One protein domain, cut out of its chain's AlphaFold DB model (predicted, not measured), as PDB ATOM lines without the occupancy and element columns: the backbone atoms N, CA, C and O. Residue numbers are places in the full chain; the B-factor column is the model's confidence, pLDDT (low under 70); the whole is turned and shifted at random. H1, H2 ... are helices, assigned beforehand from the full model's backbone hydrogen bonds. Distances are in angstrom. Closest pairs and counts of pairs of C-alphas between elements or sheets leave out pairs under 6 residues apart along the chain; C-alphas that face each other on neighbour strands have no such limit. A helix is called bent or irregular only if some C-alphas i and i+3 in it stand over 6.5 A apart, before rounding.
ATOM      1  N   LEU A  27     243.956 432.827 380.828       97.56
ATOM      2  CA  LEU A  27     245.187 432.565 381.587       97.56
ATOM      3  C   LEU A  27     245.599 433.752 382.453       97.56
ATOM      4  O   LEU A  27     246.099 433.566 383.559       97.56
ATOM      5  N   LYS A  28     245.334 434.975 381.988       96.38
ATOM      6  CA  LYS A  28     245.654 436.216 382.698       96.38
ATOM      7  C   LYS A  28     245.163 436.252 384.161       96.38
ATOM      8  O   LYS A  28     245.903 436.776 384.998       96.38
ATOM      9  N   PRO A  29     243.980 435.705 384.521       96.44
ATOM     10  CA  PRO A  29     243.528 435.635 385.906       96.44
ATOM     11  C   PRO A  29     244.464 434.890 386.854       96.44
ATOM     12  O   PRO A  29     244.541 435.269 388.017       96.44
ATOM     13  N   LEU A  30     245.231 433.904 386.370       97.25
ATOM     14  CA  LEU A  30     246.116 433.067 387.192       97.25
ATOM     15  C   LEU A  30     247.175 433.849 387.979       97.25
ATOM     16  O   LEU A  30     247.773 433.289 388.891       97.25
ATOM     17  N   LEU A  31     247.421 435.113 387.625       94.94
ATOM     18  CA  LEU A  31     248.380 436.000 388.286       94.94
ATOM     19  C   LEU A  31     247.712 437.220 388.953       94.94
ATOM     20  O   LEU A  31     248.402 438.145 389.384       94.94
ATOM     21  N   LYS A  32     246.374 437.261 389.040       94.31
ATOM     22  CA  LYS A  32     245.645 438.308 389.775       94.31
ATOM     23  C   LYS A  32     245.856 438.153 391.278       94.31
ATOM     24  O   LYS A  32     245.903 437.040 391.791       94.31
ATOM     25  N   ARG A  33     245.917 439.277 392.000       92.62
ATOM     26  CA  ARG A  33     246.003 439.291 393.477       92.62
ATOM     27  C   ARG A  33     244.819 438.581 394.133       92.62
ATOM     28  O   ARG A  33     245.000 437.919 395.143       92.62
ATOM     29  N   GLU A  34     243.649 438.721 393.526       93.31
ATOM     30  CA  GLU A  34     242.420 438.024 393.882       93.31
ATOM     31  C   GLU A  34     242.099 437.082 392.721       93.31
ATOM     32  O   GLU A  34     241.671 437.522 391.654       93.31
ATOM     33  N   LEU A  35     242.421 435.803 392.904       96.75
ATOM     34  CA  LEU A  35     242.141 434.731 391.956       96.75
ATOM     35  C   LEU A  35     240.969 433.924 392.505       96.75
ATOM     36  O   LEU A  35     241.049 433.435 393.629       96.75
ATOM     37  N   ALA A  36     239.910 433.745 391.720       97.12
ATOM     38  CA  ALA A  36     238.821 432.851 392.094       97.12
ATOM     39  C   ALA A  36     239.141 431.388 391.736       97.12
ATOM     40  O   ALA A  36     239.771 431.105 390.714       97.12
ATOM     41  N   ILE A  37     238.633 430.439 392.533       97.69
ATOM     42  CA  ILE A  37     238.749 428.993 392.249       97.69
ATOM     43  C   ILE A  37     238.164 428.658 390.868       97.69
ATOM     44  O   ILE A  37     238.747 427.877 390.119       97.69
ATOM     45  N   GLU A  38     237.057 429.300 390.490       96.81
ATOM     46  CA  GLU A  38     236.422 429.110 389.181       96.81
ATOM     47  C   GLU A  38     237.305 429.594 388.021       96.81
ATOM     48  O   GLU A  38     237.392 428.918 386.994       96.81
ATOM     49  N   GLU A  39     238.008 430.723 388.179       97.62
ATOM     50  CA  GLU A  39     238.972 431.218 387.185       97.62
ATOM     51  C   GLU A  39     240.153 430.247 387.046       97.62
ATOM     52  O   GLU A  39     240.562 429.919 385.931       97.62
ATOM     53  N   TYR A  40     240.655 429.723 388.169       98.44
ATOM     54  CA  TYR A  40     241.709 428.708 388.186       98.44
ATOM     55  C   TYR A  40     241.275 427.421 387.467       98.44
ATOM     56  O   TYR A  40     241.962 426.947 386.559       98.44
ATOM     57  N   ALA A  41     240.102 426.885 387.812       98.06
ATOM     58  CA  ALA A  41     239.555 425.676 387.200       98.06
ATOM     59  C   ALA A  41     239.298 425.848 385.695       98.06
ATOM     60  O   ALA A  41     239.546 424.928 384.910       98.06
ATOM     61  N   THR A  42     238.840 427.033 385.285       97.81
ATOM     62  CA  THR A  42     238.647 427.400 383.875       97.81
ATOM     63  C   THR A  42     239.976 427.387 383.127       97.81
ATOM     64  O   THR A  42     240.075 426.778 382.062       97.81
ATOM     65  N   ALA A  43     241.023 427.982 383.703       98.12
ATOM     66  CA  ALA A  43     242.344 428.010 383.091       98.12
ATOM     67  C   ALA A  43     242.946 426.607 382.918       98.12
ATOM     68  O   ALA A  43     243.435 426.284 381.837       98.12
ATOM     69  N   LEU A  44     242.865 425.748 383.941       98.38
ATOM     70  CA  LEU A  44     243.327 424.358 383.844       98.38
ATOM     71  C   LEU A  44     242.580 423.593 382.748       98.38
ATOM     72  O   LEU A  44     243.203 422.932 381.918       98.38
ATOM     73  N   SER A  45     241.254 423.726 382.714       98.12
ATOM     74  CA  SER A  45     240.414 423.055 381.717       98.12
ATOM     75  C   SER A  45     240.763 423.495 380.291       98.12
ATOM     76  O   SER A  45     240.875 422.658 379.397       98.12
ATOM     77  N   ALA A  46     241.021 424.790 380.085       97.69
ATOM     78  CA  ALA A  46     241.401 425.340 378.786       97.69
ATOM     79  C   ALA A  46     242.816 424.928 378.338       97.69
ATOM     80  O   ALA A  46     243.075 424.793 377.143       97.69
ATOM     81  N   LEU A  47     243.734 424.701 379.282       98.00
ATOM     82  CA  LEU A  47     245.095 424.237 378.990       98.00
ATOM     83  C   LEU A  47     245.154 422.757 378.598       98.00
ATOM     84  O   LEU A  47     246.131 422.341 377.976       98.00
ATOM     85  N   TYR A  48     244.140 421.959 378.942       98.25
ATOM     86  CA  TYR A  48     244.199 420.506 378.789       98.25
ATOM     87  C   TYR A  48     244.424 420.057 377.346       98.25
ATOM     88  O   TYR A  48     245.379 419.335 377.069       98.25
ATOM     89  N   ALA A  49     243.579 420.510 376.419       97.19
ATOM     90  CA  ALA A  49     243.659 420.092 375.025       97.19
ATOM     91  C   ALA A  49     245.008 420.416 374.356       97.19
ATOM     92  O   ALA A  49     245.616 419.492 373.799       97.19
ATOM     93  N   PRO A  50     245.533 421.660 374.408       97.31
ATOM     94  CA  PRO A  50     246.820 421.962 373.786       97.31
ATOM     95  C   PRO A  50     247.995 421.240 374.458       97.31
ATOM     96  O   PRO A  50     248.883 420.771 373.749       97.31
ATOM     97  N   VAL A  51     247.992 421.073 375.787       97.81
ATOM     98  CA  VAL A  51     249.038 420.310 376.495       97.81
ATOM     99  C   VAL A  51     249.024 418.845 376.065       97.81
ATOM    100  O   VAL A  51     250.037 418.338 375.592       97.81
ATOM    101  N   ALA A  52     247.871 418.180 376.175       97.81
ATOM    102  CA  ALA A  52     247.738 416.755 375.885       97.81
ATOM    103  C   ALA A  52     248.122 416.417 374.436       97.81
ATOM    104  O   ALA A  52     248.835 415.448 374.172       97.81
ATOM    105  N   SER A  53     247.670 417.236 373.486       97.50
ATOM    106  CA  SER A  53     247.931 417.011 372.063       97.50
ATOM    107  C   SER A  53     249.393 417.257 371.676       97.50
ATOM    108  O   SER A  53     249.959 416.432 370.955       97.50
ATOM    109  N   LEU A  54     250.031 418.326 372.174       97.94
ATOM    110  CA  LEU A  54     251.447 418.595 371.897       97.94
ATOM    111  C   LEU A  54     252.371 417.586 372.586       97.94
ATOM    112  O   LEU A  54     253.322 417.123 371.960       97.94
ATOM    113  N   GLU A  55     252.093 417.196 373.835       97.88
ATOM    114  CA  GLU A  55     252.882 416.171 374.532       97.88
ATOM    115  C   GLU A  55     252.819 414.817 373.810       97.88
ATOM    116  O   GLU A  55     253.841 414.138 373.688       97.88
ATOM    117  N   ALA A  56     251.651 414.432 373.282       97.69
ATOM    118  CA  ALA A  56     251.493 413.204 372.502       97.69
ATOM    119  C   ALA A  56     252.236 413.261 371.153       97.69
ATOM    120  O   ALA A  56     252.947 412.314 370.796       97.69
ATOM    121  N   ALA A  57     252.116 414.378 370.424       97.94
ATOM    122  CA  ALA A  57     252.822 414.602 369.159       97.94
ATOM    123  C   ALA A  57     254.338 414.543 369.346       97.94
ATOM    124  O   ALA A  57     255.056 413.919 368.561       97.94
ATOM    125  N   LEU A  58     254.813 415.177 370.419       97.94
ATOM    126  CA  LEU A  58     256.220 415.261 370.751       97.94
ATOM    127  C   LEU A  58     256.777 413.910 371.194       97.94
ATOM    128  O   LEU A  58     257.820 413.505 370.691       97.94
ATOM    129  N   SER A  59     256.071 413.179 372.061       97.69
ATOM    130  CA  SER A  59     256.472 411.823 372.453       97.69
ATOM    131  C   SER A  59     256.590 410.902 371.237       97.69
ATOM    132  O   SER A  59     257.555 410.147 371.121       97.69
ATOM    133  N   SER A  60     255.635 410.986 370.309       96.69
ATOM    134  CA  SER A  60     255.652 410.189 369.079       96.69
ATOM    135  C   SER A  60     256.784 410.617 368.138       96.69
ATOM    136  O   SER A  60     257.475 409.765 367.587       96.69
ATOM    137  N   GLY A  61     257.011 411.926 367.985       97.88
ATOM    138  CA  GLY A  61     258.089 412.480 367.162       97.88
ATOM    139  C   GLY A  61     259.481 412.113 367.684       97.88
ATOM    140  O   GLY A  61     260.328 411.673 366.911       97.88
ATOM    141  N   LEU A  62     259.705 412.204 369.000       97.94
ATOM    142  CA  LEU A  62     260.956 411.776 369.637       97.94
ATOM    143  C   LEU A  62     261.272 410.309 369.311       97.94
ATOM    144  O   LEU A  62     262.384 410.002 368.882       97.94
ATOM    145  N   GLY A  63     260.276 409.424 369.439       97.38
ATOM    146  CA  GLY A  63     260.411 408.010 369.087       97.38
ATOM    147  C   GLY A  63     260.686 407.786 367.597       97.38
ATOM    148  O   GLY A  63     261.613 407.057 367.249       97.38
ATOM    149  N   ALA A  64     259.929 408.445 366.715       97.12
ATOM    150  CA  ALA A  64     260.055 408.296 365.263       97.12
ATOM    151  C   ALA A  64     261.422 408.749 364.720       97.12
ATOM    152  O   ALA A  64     261.935 408.159 363.771       97.12
ATOM    153  N   HIS A  65     262.025 409.768 365.336       97.19
ATOM    154  CA  HIS A  65     263.328 410.303 364.939       97.19
ATOM    155  C   HIS A  65     264.508 409.737 365.747       97.19
ATOM    156  O   HIS A  65     265.646 410.146 365.523       97.19
ATOM    157  N   GLY A  66     264.265 408.819 366.692       96.75
ATOM    158  CA  GLY A  66     265.315 408.260 367.552       96.75
ATOM    159  C   GLY A  66     265.999 409.306 368.442       96.75
ATOM    160  O   GLY A  66     267.166 409.153 368.802       96.75
ATOM    161  N   VAL A  67     265.295 410.389 368.776       97.31
ATOM    162  CA  VAL A  67     265.824 411.484 369.592       97.31
ATOM    163  C   VAL A  67     265.621 411.145 371.062       97.31
ATOM    164  O   VAL A  67     264.496 411.096 371.557       97.31
ATOM    165  N   ASN A  68     266.721 410.938 371.780       96.12
ATOM    166  CA  ASN A  68     266.673 410.678 373.212       96.12
ATOM    167  C   ASN A  68     266.591 411.996 373.997       96.12
ATOM    168  O   ASN A  68     267.592 412.700 374.145       96.12
ATOM    169  N   TYR A  69     265.402 412.315 374.502       96.88
ATOM    170  CA  TYR A  69     265.161 413.448 375.391       96.88
ATOM    171  C   TYR A  69     264.269 413.003 376.562       96.88
ATOM    172  O   TYR A  69     263.245 412.360 376.312       96.88
ATOM    173  N   PRO A  70     264.604 413.333 377.825       94.62
ATOM    174  CA  PRO A  70     263.816 412.947 378.995       94.62
ATOM    175  C   PRO A  70     262.556 413.822 379.133       94.62
ATOM    176  O   PRO A  70     262.443 414.645 380.042       94.62
ATOM    177  N   LEU A  71     261.613 413.664 378.201       94.38
ATOM    178  CA  LEU A  71     260.382 414.449 378.154       94.38
ATOM    179  C   LEU A  71     259.567 414.260 379.435       94.38
ATOM    180  O   LEU A  71     259.206 413.141 379.800       94.38
ATOM    181  N   THR A  72     259.217 415.368 380.084       94.50
ATOM    182  CA  THR A  72     258.293 415.346 381.219       94.50
ATOM    183  C   THR A  72     256.868 415.608 380.747       94.50
ATOM    184  O   THR A  72     256.485 416.757 380.533       94.50
ATOM    185  N   GLN A  73     256.075 414.546 380.608       95.50
ATOM    186  CA  GLN A  73     254.650 414.657 380.290       95.50
ATOM    187  C   GLN A  73     253.845 415.009 381.545       95.50
ATOM    188  O   GLN A  73     253.976 414.360 382.586       95.50
ATOM    189  N   ARG A  74     253.025 416.057 381.461       97.25
ATOM    190  CA  ARG A  74     252.221 416.585 382.572       97.25
ATOM    191  C   ARG A  74     250.720 416.509 382.306       97.25
ATOM    192  O   ARG A  74     249.954 416.894 383.191       97.25
ATOM    193  N   GLU A  75     250.291 415.989 381.156       97.25
ATOM    194  CA  GLU A  75     248.877 415.772 380.823       97.25
ATOM    195  C   GLU A  75     248.119 415.051 381.947       97.25
ATOM    196  O   GLU A  75     247.110 415.566 382.427       97.25
ATOM    197  N   ALA A  76     248.643 413.931 382.453       97.62
ATOM    198  CA  ALA A  76     247.969 413.156 383.495       97.62
ATOM    199  C   ALA A  76     247.815 413.934 384.816       97.62
ATOM    200  O   ALA A  76     246.828 413.766 385.535       97.62
ATOM    201  N   LEU A  77     248.770 414.817 385.130       98.38
ATOM    202  CA  LEU A  77     248.710 415.687 386.307       98.38
ATOM    203  C   LEU A  77     247.646 416.772 386.131       98.38
ATOM    204  O   LEU A  77     246.868 417.022 387.048       98.38
ATOM    205  N   LEU A  78     247.581 417.376 384.941       98.38
ATOM    206  CA  LEU A  78     246.550 418.351 384.586       98.38
ATOM    207  C   LEU A  78     245.159 417.730 384.648       98.38
ATOM    208  O   LEU A  78     244.253 418.292 385.258       98.38
ATOM    209  N   LYS A  79     245.012 416.532 384.085       98.44
ATOM    210  CA  LYS A  79     243.781 415.749 384.141       98.44
ATOM    211  C   LYS A  79     243.327 415.507 385.578       98.44
ATOM    212  O   LYS A  79     242.161 415.727 385.896       98.44
ATOM    213  N   ALA A  80     244.238 415.067 386.447       98.50
ATOM    214  CA  ALA A  80     243.934 414.804 387.850       98.50
ATOM    215  C   ALA A  80     243.469 416.069 388.589       98.50
ATOM    216  O   ALA A  80     242.508 416.013 389.355       98.50
ATOM    217  N   ASP A  81     244.113 417.207 388.330       98.69
ATOM    218  CA  ASP A  81     243.744 418.485 388.940       98.69
ATOM    219  C   ASP A  81     242.361 418.966 388.461       98.69
ATOM    220  O   ASP A  81     241.537 419.364 389.284       98.69
ATOM    221  N   ILE A  82     242.057 418.849 387.161       98.56
ATOM    222  CA  ILE A  82     240.735 419.177 386.589       98.56
ATOM    223  C   ILE A  82     239.633 418.324 387.232       98.56
ATOM    224  O   ILE A  82     238.608 418.856 387.660       98.56
ATOM    225  N   LEU A  83     239.850 417.010 387.343       98.44
ATOM    226  CA  LEU A  83     238.874 416.098 387.945       98.44
ATOM    227  C   LEU A  83     238.657 416.388 389.435       98.44
ATOM    228  O   LEU A  83     237.520 416.359 389.902       98.44
ATOM    229  N   GLN A  84     239.718 416.707 390.183       98.38
ATOM    230  CA  GLN A  84     239.598 417.076 391.597       98.38
ATOM    231  C   GLN A  84     238.824 418.390 391.792       98.38
ATOM    232  O   GLN A  84     238.126 418.541 392.789       98.38
ATOM    233  N   LEU A  85     238.899 419.312 390.832       97.88
ATOM    234  CA  LEU A  85     238.100 420.542 390.808       97.88
ATOM    235  C   LEU A  85     236.637 420.305 390.383       97.88
ATOM    236  O   LEU A  85     235.899 421.262 390.166       97.88
ATOM    237  N   GLY A  86     236.208 419.048 390.218       97.56
ATOM    238  CA  GLY A  86     234.848 418.700 389.800       97.56
ATOM    239  C   GLY A  86     234.543 419.048 388.340       97.56
ATOM    240  O   GLY A  86     233.377 419.090 387.947       97.56
ATOM    241  N   ARG A  87     235.570 419.314 387.523       97.38
ATOM    242  CA  ARG A  87     235.426 419.610 386.096       97.38
ATOM    243  C   ARG A  87     235.551 418.346 385.257       97.38
ATOM    244  O   ARG A  87     236.190 417.368 385.639       97.38
ATOM    245  N   GLN A  88     234.939 418.383 384.079       94.50
ATOM    246  CA  GLN A  88     235.048 417.310 383.097       94.50
ATOM    247  C   GLN A  88     236.216 417.560 382.151       94.50
ATOM    248  O   GLN A  88     236.509 418.691 381.767       94.50
ATOM    249  N   VAL A  89     236.852 416.471 381.743       93.88
ATOM    250  CA  VAL A  89     237.958 416.478 380.795       93.88
ATOM    251  C   VAL A  89     237.409 416.073 379.437       93.88
ATOM    252  O   VAL A  89     236.893 414.966 379.283       93.88
ATOM    253  N   GLN A  90     237.505 416.969 378.459       87.19
ATOM    254  CA  GLN A  90     237.032 416.685 377.107       87.19
ATOM    255  C   GLN A  90     238.002 415.741 376.380       87.19
ATOM    256  O   GLN A  90     239.215 415.837 376.594       87.19
ATOM    257  N   PRO A  91     237.509 414.835 375.516       88.31
ATOM    258  CA  PRO A  91     238.370 414.054 374.638       88.31
ATOM    259  C   PRO A  91     239.257 414.965 373.785       88.31
ATOM    260  O   PRO A  91     238.806 415.995 373.284       88.31
ATOM    261  N   VAL A  92     240.519 414.577 373.609       91.00
ATOM    262  CA  VAL A  92     241.498 415.339 372.824       91.00
ATOM    263  C   VAL A  92     241.894 414.524 371.609       91.00
ATOM    264  O   VAL A  92     242.275 413.362 371.728       91.00
ATOM    265  N   SER A  93     241.830 415.152 370.440       87.88
ATOM    266  CA  SER A  93     242.377 414.576 369.217       87.88
ATOM    267  C   SER A  93     243.899 414.603 369.273       87.88
ATOM    268  O   SER A  93     244.508 415.649 369.512       87.88
ATOM    269  N   HIS A  94     244.523 413.454 369.027       85.06
ATOM    270  CA  HIS A  94     245.972 413.380 368.908       85.06
ATOM    271  C   HIS A  94     246.426 414.029 367.600       85.06
ATOM    272  O   HIS A  94     245.857 413.783 366.535       85.06
ATOM    273  N   LEU A  95     247.463 414.858 367.691       91.69
ATOM    274  CA  LEU A  95     248.162 415.372 366.522       91.69
ATOM    275  C   LEU A  95     249.039 414.266 365.915       91.69
ATOM    276  O   LEU A  95     249.468 413.358 366.636       91.69
ATOM    277  N   PRO A  96     249.338 414.339 364.607       93.69
ATOM    278  CA  PRO A  96     250.333 413.460 364.013       93.69
ATOM    279  C   PRO A  96     251.707 413.662 364.679       93.69
ATOM    280  O   PRO A  96     251.967 414.727 365.253       93.69
ATOM    281  N   PRO A  97     252.612 412.671 364.586       95.50
ATOM    282  CA  PRO A  97     253.990 412.834 365.033       95.50
ATOM    283  C   PRO A  97     254.646 414.062 364.394       95.50
ATOM    284  O   PRO A  97     254.431 414.349 363.213       95.50
ATOM    285  N   LEU A  98     255.472 414.771 365.167       97.31
ATOM    286  CA  LEU A  98     256.267 415.881 364.642       97.31
ATOM    287  C   LEU A  98     257.243 415.355 363.584       97.31
ATOM    288  O   LEU A  98     258.013 414.440 363.862       97.31
ATOM    289  N   ALA A  99     257.185 415.930 362.384       96.25
ATOM    290  CA  ALA A  99     257.821 415.368 361.191       96.25
ATOM    291  C   ALA A  99     259.316 415.703 361.030       96.25
ATOM    292  O   ALA A  99     259.967 415.162 360.134       96.25
ATOM    293  N   THR A 100     259.855 416.630 361.829       98.31
ATOM    294  CA  THR A 100     261.252 417.075 361.719       98.31
ATOM    295  C   THR A 100     261.899 417.297 363.084       98.31
ATOM    296  O   THR A 100     261.223 417.501 364.097       98.31
ATOM    297  N   ILE A 101     263.234 417.304 363.105       98.56
ATOM    298  CA  ILE A 101     264.026 417.608 364.304       98.56
ATOM    299  C   ILE A 101     263.761 419.042 364.780       98.56
ATOM    300  O   ILE A 101     263.631 419.287 365.977       98.56
ATOM    301  N   GLU A 102     263.612 419.987 363.855       98.62
ATOM    302  CA  GLU A 102     263.292 421.377 364.163       98.62
ATOM    303  C   GLU A 102     261.909 421.509 364.803       98.62
ATOM    304  O   GLU A 102     261.746 422.287 365.744       98.62
ATOM    305  N   ALA A 103     260.941 420.699 364.357       98.69
ATOM    306  CA  ALA A 103     259.614 420.640 364.953       98.69
ATOM    307  C   ALA A 103     259.652 420.118 366.390       98.69
ATOM    308  O   ALA A 103     259.013 420.695 367.276       98.69
ATOM    309  N   ILE A 104     260.450 419.076 366.636       98.75
ATOM    310  CA  ILE A 104     260.708 418.534 367.974       98.75
ATOM    311  C   ILE A 104     261.337 419.604 368.873       98.75
ATOM    312  O   ILE A 104     260.808 419.879 369.949       98.75
ATOM    313  N   VAL A 105     262.425 420.246 368.436       98.75
ATOM    314  CA  VAL A 105     263.140 421.260 369.232       98.75
ATOM    315  C   VAL A 105     262.269 422.493 369.491       98.75
ATOM    316  O   VAL A 105     262.219 422.981 370.622       98.75
ATOM    317  N   GLY A 106     261.550 422.979 368.476       98.75
ATOM    318  CA  GLY A 106     260.644 424.121 368.599       98.75
ATOM    319  C   GLY A 106     259.489 423.852 369.569       98.75
ATOM    320  O   GLY A 106     259.169 424.706 370.395       98.75
ATOM    321  N   THR A 107     258.914 422.647 369.531       98.69
ATOM    322  CA  THR A 107     257.824 422.244 370.436       98.69
ATOM    323  C   THR A 107     258.324 421.992 371.860       98.69
ATOM    324  O   THR A 107     257.687 422.433 372.818       98.69
ATOM    325  N   LEU A 108     259.492 421.353 372.016       98.50
ATOM    326  CA  LEU A 108     260.162 421.195 373.311       98.50
ATOM    327  C   LEU A 108     260.416 422.542 373.974       98.50
ATOM    328  O   LEU A 108     260.104 422.702 375.148       98.50
ATOM    329  N   TYR A 109     260.928 423.524 373.227       98.62
ATOM    330  CA  TYR A 109     261.169 424.868 373.753       98.62
ATOM    331  C   TYR A 109     259.915 425.462 374.415       98.62
ATOM    332  O   TYR A 109     260.013 426.027 375.506       98.62
ATOM    333  N   VAL A 110     258.745 425.305 373.790       98.38
ATOM    334  CA  VAL A 110     257.476 425.820 374.321       98.38
ATOM    335  C   VAL A 110     257.012 425.020 375.541       98.38
ATOM    336  O   VAL A 110     256.714 425.612 376.580       98.38
ATOM    337  N   LEU A 111     256.977 423.686 375.459       97.56
ATOM    338  CA  LEU A 111     256.478 422.842 376.552       97.56
ATOM    339  C   LEU A 111     257.398 422.852 377.777       97.56
ATOM    340  O   LEU A 111     256.917 423.033 378.898       97.56
ATOM    341  N   GLU A 112     258.708 422.729 377.588       96.44
ATOM    342  CA  GLU A 112     259.686 422.808 378.676       96.44
ATOM    343  C   GLU A 112     259.732 424.225 379.256       96.44
ATOM    344  O   GLU A 112     259.661 424.404 380.473       96.44
ATOM    345  N   GLY A 113     259.721 425.253 378.400       95.50
ATOM    346  CA  GLY A 113     259.636 426.651 378.828       95.50
ATOM    347  C   GLY A 113     258.396 426.937 379.683       95.50
ATOM    348  O   GLY A 113     258.488 427.649 380.687       95.50
ATOM    349  N   SER A 114     257.254 426.314 379.366       96.06
ATOM    350  CA  SER A 114     256.014 426.470 380.137       96.06
ATOM    351  C   SER A 114     256.134 426.000 381.594       96.06
ATOM    352  O   SER A 114     255.415 426.498 382.458       96.06
ATOM    353  N   ARG A 115     257.072 425.094 381.912       96.12
ATOM    354  CA  ARG A 115     257.325 424.627 383.289       96.12
ATOM    355  C   ARG A 115     257.959 425.715 384.161       96.12
ATOM    356  O   ARG A 115     257.722 425.733 385.368       96.12
ATOM    357  N   LEU A 116     258.716 426.645 383.569       92.94
ATOM    358  CA  LEU A 116     259.271 427.805 384.279       92.94
ATOM    359  C   LEU A 116     258.155 428.773 384.693       92.94
ATOM    360  O   LEU A 116     258.090 429.190 385.850       92.94
ATOM    361  N   GLY A 117     257.246 429.087 383.763       91.75
ATOM    362  CA  GLY A 117     256.050 429.886 384.049       91.75
ATOM    363  C   GLY A 117     255.109 429.179 385.028       91.75
ATOM    364  O   GLY A 117     254.605 429.795 385.965       91.75
ATOM    365  N   GLY A 118     254.958 427.861 384.885       95.69
ATOM    366  CA  GLY A 118     254.174 427.021 385.785       95.69
ATOM    367  C   GLY A 118     254.638 427.101 387.239       95.69
ATOM    368  O   GLY A 118     253.808 427.262 388.126       95.69
ATOM    369  N   ALA A 119     255.949 427.100 387.497       95.25
ATOM    370  CA  ALA A 119     256.474 427.264 388.854       95.25
ATOM    371  C   ALA A 119     256.113 428.633 389.472       95.25
ATOM    372  O   ALA A 119     255.827 428.720 390.671       95.25
ATOM    373  N   MET A 120     256.083 429.701 388.663       95.19
ATOM    374  CA  MET A 120     255.621 431.022 389.105       95.19
ATOM    375  C   MET A 120     254.128 430.996 389.456       95.19
ATOM    376  O   MET A 120     253.758 431.462 390.536       95.19
ATOM    377  N   ILE A 121     253.299 430.404 388.589       97.38
ATOM    378  CA  ILE A 121     251.856 430.252 388.813       97.38
ATOM    379  C   ILE A 121     251.597 429.421 390.074       97.38
ATOM    380  O   ILE A 121     250.835 429.850 390.930       97.38
ATOM    381  N   ALA A 122     252.277 428.283 390.253       97.31
ATOM    382  CA  ALA A 122     252.134 427.444 391.444       97.31
ATOM    383  C   ALA A 122     252.409 428.216 392.739       97.31
ATOM    384  O   ALA A 122     251.669 428.082 393.712       97.31
ATOM    385  N   ARG A 123     253.473 429.031 392.758       96.62
ATOM    386  CA  ARG A 123     253.808 429.860 393.921       96.62
ATOM    387  C   ARG A 123     252.717 430.885 394.207       96.62
ATOM    388  O   ARG A 123     252.349 431.045 395.365       96.62
ATOM    389  N   HIS A 124     252.219 431.558 393.174       97.12
ATOM    390  CA  HIS A 124     251.164 432.563 393.306       97.12
ATOM    391  C   HIS A 124     249.842 431.949 393.777       97.12
ATOM    392  O   HIS A 124     249.262 432.402 394.757       97.12
ATOM    393  N   VAL A 125     249.403 430.858 393.146       97.75
ATOM    394  CA  VAL A 125     248.169 430.154 393.516       97.75
ATOM    395  C   VAL A 125     248.236 429.663 394.960       97.75
ATOM    396  O   VAL A 125     247.283 429.869 395.701       97.75
ATOM    397  N   ARG A 126     249.373 429.114 395.410       96.75
ATOM    398  CA  ARG A 126     249.551 428.720 396.818       96.75
ATOM    399  C   ARG A 126     249.433 429.900 397.789       96.75
ATOM    400  O   ARG A 126     248.994 429.712 398.912       96.75
ATOM    401  N   GLN A 127     249.839 431.101 397.384       96.81
ATOM    402  CA  GLN A 127     249.723 432.294 398.227       96.81
ATOM    403  C   GLN A 127     248.291 432.830 398.304       96.81
ATOM    404  O   GLN A 127     247.921 433.384 399.330       96.81
ATOM    405  N   VAL A 128     247.515 432.711 397.222       97.25
ATOM    406  CA  VAL A 128     246.175 433.314 397.118       97.25
ATOM    407  C   VAL A 128     245.059 432.339 397.492       97.25
ATOM    408  O   VAL A 128     244.080 432.739 398.113       97.25
ATOM    409  N   LEU A 129     245.191 431.068 397.110       96.62
ATOM    410  CA  LEU A 129     244.180 430.027 397.309       96.62
ATOM    411  C   LEU A 129     244.595 428.966 398.335       96.62
ATOM    412  O   LEU A 129     243.768 428.127 398.688       96.62
ATOM    413  N   GLU A 130     245.830 429.012 398.839       93.88
ATOM    414  CA  GLU A 130     246.351 428.059 399.827       93.88
ATOM    415  C   GLU A 130     246.151 426.603 399.361       93.88
ATOM    416  O   GLU A 130     246.523 426.260 398.235       93.88
ATOM    417  N   ASP A 131     245.552 425.757 400.204       94.12
ATOM    418  CA  ASP A 131     245.297 424.339 399.934       94.12
ATOM    419  C   ASP A 131     243.893 424.076 399.347       94.12
ATOM    420  O   ASP A 131     243.460 422.928 399.241       94.12
ATOM    421  N   GLN A 132     243.163 425.123 398.945       96.44
ATOM    422  CA  GLN A 132     241.799 424.986 398.409       96.44
ATOM    423  C   GLN A 132     241.760 424.351 397.014       96.44
ATOM    424  O   GLN A 132     240.712 423.868 396.583       96.44
ATOM    425  N   VAL A 133     242.881 424.360 396.289       98.00
ATOM    426  CA  VAL A 133     242.967 423.862 394.913       98.00
ATOM    427  C   VAL A 133     244.150 422.912 394.734       98.00
ATOM    428  O   VAL A 133     245.191 423.075 395.374       98.00
ATOM    429  N   PRO A 134     244.028 421.906 393.853       98.12
ATOM    430  CA  PRO A 134     245.159 421.064 393.503       98.12
ATOM    431  C   PRO A 134     246.211 421.852 392.710       98.12
ATOM    432  O   PRO A 134     245.895 422.840 392.060       98.12
ATOM    433  N   LEU A 135     247.469 421.405 392.755       97.69
ATOM    434  CA  LEU A 135     248.609 422.108 392.146       97.69
ATOM    435  C   LEU A 135     249.569 421.188 391.377       97.69
ATOM    436  O   LEU A 135     250.681 421.602 391.041       97.69
ATOM    437  N   ARG A 136     249.195 419.932 391.112       97.88
ATOM    438  CA  ARG A 136     250.114 418.913 390.577       97.88
ATOM    439  C   ARG A 136     250.678 419.331 389.227       97.88
ATOM    440  O   ARG A 136     251.890 419.255 389.035       97.88
ATOM    441  N   PHE A 137     249.832 419.828 388.325       98.19
ATOM    442  CA  PHE A 137     250.232 420.229 386.976       98.19
ATOM    443  C   PHE A 137     251.349 421.278 386.963       98.19
ATOM    444  O   PHE A 137     252.282 421.193 386.158       98.19
ATOM    445  N   PHE A 138     251.261 422.265 387.855       97.44
ATOM    446  CA  PHE A 138     252.219 423.363 387.918       97.44
ATOM    447  C   PHE A 138     253.406 423.085 388.850       97.44
ATOM    448  O   PHE A 138     254.480 423.640 388.630       97.44
ATOM    449  N   ALA A 139     253.237 422.246 389.879       95.50
ATOM    450  CA  ALA A 139     254.214 422.108 390.962       95.50
ATOM    451  C   ALA A 139     254.966 420.771 391.010       95.50
ATOM    452  O   ALA A 139     256.013 420.721 391.650       95.50
ATOM    453  N   ALA A 140     254.474 419.693 390.389       93.25
ATOM    454  CA  ALA A 140     255.075 418.365 390.573       93.25
ATOM    455  C   ALA A 140     256.398 418.173 389.815       93.25
ATOM    456  O   ALA A 140     257.219 417.356 390.219       93.25
ATOM    457  N   ALA A 141     256.613 418.920 388.729       90.56
ATOM    458  CA  ALA A 141     257.809 418.796 387.897       90.56
ATOM    459  C   ALA A 141     258.353 420.161 387.430       90.56
ATOM    460  O   ALA A 141     258.388 420.441 386.224       90.56
ATOM    461  N   PRO A 142     258.772 421.042 388.356       91.44
ATOM    462  CA  PRO A 142     259.357 422.327 387.995       91.44
ATOM    463  C   PRO A 142     260.666 422.106 387.233       91.44
ATOM    464  O   PRO A 142     261.486 421.281 387.636       91.44
ATOM    465  N   LEU A 143     260.859 422.848 386.143       93.56
ATOM    466  CA  LEU A 143     262.096 422.782 385.370       93.56
ATOM    467  C   LEU A 143     263.229 423.469 386.137       93.56
ATOM    468  O   LEU A 143     263.140 424.654 386.468       93.56
ATOM    469  N   GLN A 144     264.300 422.729 386.401       93.94
ATOM    470  CA  GLN A 144     265.481 423.234 387.089       93.94
ATOM    471  C   GLN A 144     266.386 424.021 386.138       93.94
ATOM    472  O   GLN A 144     266.449 423.767 384.934       93.94
ATOM    473  N   THR A 145     267.175 424.948 386.688       93.19
ATOM    474  CA  THR A 145     268.119 425.760 385.902       93.19
ATOM    475  C   THR A 145     269.096 424.903 385.095       93.19
ATOM    476  O   THR A 145     269.368 425.211 383.936       93.19
ATOM    477  N   GLN A 146     269.590 423.808 385.680       95.25
ATOM    478  CA  GLN A 146     270.506 422.878 385.015       95.25
ATOM    479  C   GLN A 146     269.844 422.104 383.866       95.25
ATOM    480  O   GLN A 146     270.461 421.921 382.822       95.25
ATOM    481  N   GLU A 147     268.579 421.705 384.021       95.62
ATOM    482  CA  GLU A 147     267.809 421.014 382.979       95.62
ATOM    483  C   GLU A 147     267.535 421.960 381.810       95.62
ATOM    484  O   GLU A 147     267.684 421.584 380.649       95.62
ATOM    485  N   TRP A 148     267.227 423.226 382.106       96.19
ATOM    486  CA  TRP A 148     267.040 424.233 381.068       96.19
ATOM    487  C   TRP A 148     268.332 424.565 380.324       96.19
ATOM    488  O   TRP A 148     268.323 424.724 379.106       96.19
ATOM    489  N   ALA A 149     269.461 424.642 381.033       96.62
ATOM    490  CA  ALA A 149     270.767 424.795 380.400       96.62
ATOM    491  C   ALA A 149     271.101 423.588 379.506       96.62
ATOM    492  O   ALA A 149     271.530 423.773 378.367       96.62
ATOM    493  N   ALA A 150     270.839 422.366 379.983       97.06
ATOM    494  CA  ALA A 150     271.036 421.140 379.214       97.06
ATOM    495  C   ALA A 150     270.141 421.086 377.967       97.06
ATOM    496  O   ALA A 150     270.615 420.698 376.901       97.06
ATOM    497  N   PHE A 151     268.886 421.540 378.064       98.00
ATOM    498  CA  PHE A 151     267.996 421.676 376.911       98.00
ATOM    499  C   PHE A 151     268.606 422.566 375.822       98.00
ATOM    500  O   PHE A 151     268.562 422.198 374.652       98.00
ATOM    501  N   TRP A 152     269.211 423.706 376.172       97.94
ATOM    502  CA  TRP A 152     269.809 424.583 375.161       97.94
ATOM    503  C   TRP A 152     271.024 423.968 374.476       97.94
ATOM    504  O   TRP A 152     271.153 424.100 373.263       97.94
ATOM    505  N   VAL A 153     271.868 423.248 375.220       97.44
ATOM    506  CA  VAL A 153     272.982 422.487 374.633       97.44
ATOM    507  C   VAL A 153     272.451 421.415 373.679       97.44
ATOM    508  O   VAL A 153     272.923 421.291 372.552       97.44
ATOM    509  N   PHE A 154     271.431 420.671 374.104       98.06
ATOM    510  CA  PHE A 154     270.749 419.676 373.277       98.06
ATOM    511  C   PHE A 154     270.163 420.292 371.994       98.06
ATOM    512  O   PHE A 154     270.413 419.788 370.900       98.06
ATOM    513  N   ALA A 155     269.440 421.405 372.118       98.25
ATOM    514  CA  ALA A 155     268.798 422.093 371.007       98.25
ATOM    515  C   ALA A 155     269.823 422.619 369.994       98.25
ATOM    516  O   ALA A 155     269.633 422.445 368.796       98.25
ATOM    517  N   GLU A 156     270.925 423.218 370.449       96.69
ATOM    518  CA  GLU A 156     271.972 423.729 369.555       96.69
ATOM    519  C   GLU A 156     272.742 422.614 368.838       96.69
ATOM    520  O   GLU A 156     273.104 422.779 367.673       96.69
ATOM    521  N   ASN A 157     272.941 421.466 369.492       96.88
ATOM    522  CA  ASN A 157     273.573 420.305 368.866       96.88
ATOM    523  C   ASN A 157     272.705 419.701 367.752       96.88
ATOM    524  O   ASN A 157     273.232 419.290 366.721       96.88
ATOM    525  N   LEU A 158     271.386 419.645 367.953       97.50
ATOM    526  CA  LEU A 158     270.451 419.120 366.954       97.50
ATOM    527  C   LEU A 158     270.085 420.137 365.869       97.50
ATOM    528  O   LEU A 158     269.712 419.749 364.765       97.50
ATOM    529  N   CYS A 159     270.150 421.430 366.177       97.88
ATOM    530  CA  CYS A 159     269.705 422.505 365.299       97.88
ATOM    531  C   CYS A 159     270.784 423.595 365.155       97.88
ATOM    532  O   CYS A 159     270.746 424.614 365.861       97.88
ATOM    533  N   PRO A 160     271.748 423.414 364.229       96.38
ATOM    534  CA  PRO A 160     272.760 424.425 363.936       96.38
ATOM    535  C   PRO A 160     272.139 425.682 363.290       96.38
ATOM    536  O   PRO A 160     271.011 425.634 362.805       96.38
ATOM    537  N   PRO A 161     272.864 426.818 363.206       97.00
ATOM    538  CA  PRO A 161     272.311 428.101 362.751       97.00
ATOM    539  C   PRO A 161     271.449 428.090 361.475       97.00
ATOM    540  O   PRO A 161     270.439 428.795 361.455       97.00
ATOM    541  N   PRO A 162     271.765 427.302 360.426       97.31
ATOM    542  CA  PRO A 162     270.909 427.221 359.242       97.31
ATOM    543  C   PRO A 162     269.488 426.694 359.504       97.31
ATOM    544  O   PRO A 162     268.586 427.035 358.745       97.31
ATOM    545  N   SER A 163     269.265 425.902 360.559       98.19
ATOM    546  CA  SER A 163     267.945 425.342 360.887       98.19
ATOM    547  C   SER A 163     267.114 426.225 361.822       98.19
ATOM    548  O   SER A 163     265.918 425.990 362.004       98.19
ATOM    549  N   TRP A 164     267.697 427.288 362.386       98.31
ATOM    550  CA  TRP A 164     267.013 428.174 363.333       98.31
ATOM    551  C   TRP A 164     265.687 428.755 362.809       98.31
ATOM    552  O   TRP A 164     264.724 428.770 363.579       98.31
ATOM    553  N   PRO A 165     265.558 429.186 361.533       98.62
ATOM    554  CA  PRO A 165     264.276 429.644 360.994       98.62
ATOM    555  C   PRO A 165     263.149 428.612 361.114       98.62
ATOM    556  O   PRO A 165     262.037 428.990 361.481       98.62
ATOM    557  N   ALA A 166     263.446 427.332 360.873       98.62
ATOM    558  CA  ALA A 166     262.478 426.245 360.993       98.62
ATOM    559  C   ALA A 166     262.152 425.936 362.465       98.62
ATOM    560  O   ALA A 166     260.984 425.773 362.806       98.62
ATOM    561  N   VAL A 167     263.142 425.979 363.369       98.75
ATOM    562  CA  VAL A 167     262.894 425.851 364.822       98.75
ATOM    563  C   VAL A 167     261.953 426.952 365.319       98.75
ATOM    564  O   VAL A 167     261.029 426.687 366.088       98.75
ATOM    565  N   ARG A 168     262.164 428.195 364.865       98.75
ATOM    566  CA  ARG A 168     261.271 429.321 365.171       98.75
ATOM    567  C   ARG A 168     259.869 429.070 364.646       98.75
ATOM    568  O   ARG A 168     258.928 429.241 365.411       98.75
ATOM    569  N   GLU A 169     259.732 428.688 363.382       98.69
ATOM    570  CA  GLU A 169     258.422 428.437 362.780       98.69
ATOM    571  C   GLU A 169     257.647 427.375 363.569       98.69
ATOM    572  O   GLU A 169     256.494 427.591 363.936       98.69
ATOM    573  N   SER A 170     258.298 426.273 363.940       98.62
ATOM    574  CA  SER A 170     257.664 425.235 364.750       98.62
ATOM    575  C   SER A 170     257.325 425.691 366.172       98.62
ATOM    576  O   SER A 170     256.261 425.351 366.685       98.62
ATOM    577  N   ALA A 171     258.169 426.507 366.811       98.81
ATOM    578  CA  ALA A 171     257.833 427.112 368.101       98.81
ATOM    579  C   ALA A 171     256.608 428.040 367.989       98.81
ATOM    580  O   ALA A 171     255.720 428.005 368.839       98.81
ATOM    581  N   GLN A 172     256.524 428.842 366.923       98.75
ATOM    582  CA  GLN A 172     255.368 429.700 366.644       98.75
ATOM    583  C   GLN A 172     254.097 428.876 366.411       98.75
ATOM    584  O   GLN A 172     253.042 429.237 366.931       98.75
ATOM    585  N   GLN A 173     254.193 427.749 365.700       98.56
ATOM    586  CA  GLN A 173     253.081 426.811 365.519       98.56
ATOM    587  C   GLN A 173     252.620 426.212 366.855       98.56
ATOM    588  O   GLN A 173     251.420 426.178 367.119       98.56
ATOM    589  N   ALA A 174     253.543 425.820 367.738       98.56
ATOM    590  CA  ALA A 174     253.194 425.324 369.069       98.56
ATOM    591  C   ALA A 174     252.489 426.397 369.926       98.56
ATOM    592  O   ALA A 174     251.467 426.110 370.548       98.56
ATOM    593  N   PHE A 175     252.957 427.651 369.919       98.75
ATOM    594  CA  PHE A 175     252.238 428.752 370.580       98.75
ATOM    595  C   PHE A 175     250.860 429.015 369.961       98.75
ATOM    596  O   PHE A 175     249.889 429.236 370.686       98.75
ATOM    597  N   ALA A 176     250.753 428.989 368.630       98.44
ATOM    598  CA  ALA A 176     249.479 429.153 367.938       98.44
ATOM    599  C   ALA A 176     248.491 428.041 368.317       98.44
ATOM    600  O   ALA A 176     247.311 428.319 368.518       98.44
ATOM    601  N   HIS A 177     248.977 426.811 368.494       98.19
ATOM    602  CA  HIS A 177     248.180 425.681 368.960       98.19
ATOM    603  C   HIS A 177     247.639 425.887 370.381       98.19
ATOM    604  O   HIS A 177     246.474 425.594 370.644       98.19
ATOM    605  N   PHE A 178     248.436 426.472 371.285       98.12
ATOM    606  CA  PHE A 178     247.937 426.908 372.595       98.12
ATOM    607  C   PHE A 178     246.799 427.921 372.458       98.12
ATOM    608  O   PHE A 178     245.746 427.720 373.055       98.12
ATOM    609  N   ILE A 179     246.971 428.973 371.654       98.25
ATOM    610  CA  ILE A 179     245.925 429.987 371.443       98.25
ATOM    611  C   ILE A 179     244.644 429.358 370.888       98.25
ATOM    612  O   ILE A 179     243.578 429.570 371.454       98.25
ATOM    613  N   GLN A 180     244.746 428.528 369.848       97.25
ATOM    614  CA  GLN A 180     243.591 427.855 369.251       97.25
ATOM    615  C   GLN A 180     242.862 426.961 370.260       97.25
ATOM    616  O   GLN A 180     241.635 426.970 370.312       97.25
ATOM    617  N   GLY A 181     243.602 426.216 371.090       96.75
ATOM    618  CA  GLY A 181     243.019 425.390 372.147       96.75
ATOM    619  C   GLY A 181     242.276 426.215 373.203       96.75
ATOM    620  O   GLY A 181     241.158 425.866 373.584       96.75
ATOM    621  N   LEU A 182     242.863 427.337 373.627       96.88
ATOM    622  CA  LEU A 182     242.239 428.257 374.581       96.88
ATOM    623  C   LEU A 182     240.974 428.906 373.995       96.88
ATOM    624  O   LEU A 182     239.944 428.954 374.665       96.88
ATOM    625  N   GLU A 183     241.025 429.369 372.746       96.25
ATOM    626  CA  GLU A 183     239.887 429.976 372.047       96.25
ATOM    627  C   GLU A 183     238.761 428.963 371.811       96.25
ATOM    628  O   GLU A 183     237.595 429.261 372.072       96.25
ATOM    629  N   ALA A 184     239.090 427.741 371.381       94.94
ATOM    630  CA  ALA A 184     238.117 426.668 371.207       94.94
ATOM    631  C   ALA A 184     237.402 426.335 372.525       94.94
ATOM    632  O   ALA A 184     236.181 426.167 372.536       94.94
ATOM    633  N   PHE A 185     238.138 426.299 373.641       94.94
ATOM    634  CA  PHE A 185     237.553 426.089 374.961       94.94
ATOM    635  C   PHE A 185     236.579 427.211 375.348       94.94
ATOM    636  O   PHE A 185     235.468 426.920 375.792       94.94
ATOM    637  N   VAL A 186     236.968 428.478 375.157       93.06
ATOM    638  CA  VAL A 186     236.110 429.642 375.456       93.06
ATOM    639  C   VAL A 186     234.850 429.634 374.596       93.06
ATOM    640  O   VAL A 186     233.755 429.832 375.111       93.06
ATOM    641  N   ASN A 187     234.984 429.358 373.299       92.00
ATOM    642  CA  ASN A 187     233.850 429.327 372.375       92.00
ATOM    643  C   ASN A 187     232.846 428.217 372.720       92.00
ATOM    644  O   ASN A 187     231.644 428.403 372.541       92.00
ATOM    645  N   ALA A 188     233.322 427.079 373.233       89.38
ATOM    646  CA  ALA A 188     232.471 425.983 373.696       89.38
ATOM    647  C   ALA A 188     231.839 426.240 375.078       89.38
ATOM    648  O   ALA A 188     230.859 425.584 375.426       89.38
TER     649      ALA A 188
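AT A GLANCE: This is residues 27 to 188 of the 194 residues of the protein "Heme oxygenase" of Halomonas sp. 54_146 (UniProt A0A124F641). A long helix, H4, runs through the middle; the first part of H4 is crossed by long H7 and by bent H2, and H6 runs back beside it. H3 folds back on H2, short H5 sits between H3 and H4, and short H1 packs on H2 and H4. The printed part has 162 residues with seven named helices, H1 to H7 in chain order, and no named strand: all helix. It is compact, with a radius of gyration of the C-alphas of 16.1 A and spans of 47 by 34 by 23 A.

HOW THE PARTS SIT: H4, residues 101 to 129, is the hub, touching five helices, with a kink of 30 degrees near residue 120. Its residues 102 to 110 touch residues 163 to 175 of H7, residues 161 to 188, the same way at a steep tilt of 48 degrees; the closest C-alphas, Gly 106 and Ala 171, are 4.1 A apart. H6, residues 145 to 158, touches H4 opposite ways at a shallow tilt of 15 degrees, closest at C-alphas Ala 155 and Val 105, 6.0 A. H2, residues 37 to 64, was assigned as one helix by its hydrogen bonds but is bent, C-alphas 46 and 49 being 6.8 A apart; its arms are H2a, 37 to 46, and H2b, 49 to 64. H2b touches H4, closest at C-alphas Leu 58 and Ile 104, 6.2 A. H3, residues 75 to 84, forms a helical hairpin with H2b, only just touching it with 3 pairs of C-alphas within 8 A, closest at Glu 75 and Ala 52, 5.2 A. H5, residues 136 to 139, touches H3 and H4; H1, residues 28 to 31, touches H2a and H4. Every O i to N i+4 pair is within hydrogen-bond range in H2a, H2b, H3 and H6, against 22 of 25 in H4 and 22 of 24 in H7; H1 and H5 are too short for such a pair.

IN THESE COORDINATES: H4 spans 40.5 A from C-alpha 101 at (264.026, 417.608, 364.304). H7 spans 41.4 A to C-alpha 188 at (232.471, 425.983, 373.696), and is irregular, C-alphas 162 and 165 being 7.3 A apart. H2b measures 22.4 A and H6 20.2 A.

THE WHOLE: The C-alphas farthest apart, Gln 132 and Pro 162, are 48.9 A apart. The printed part has no cut; the link from H3 to H4, residues 85 to 100, is long. No printed residue is under 70 in pLDDT.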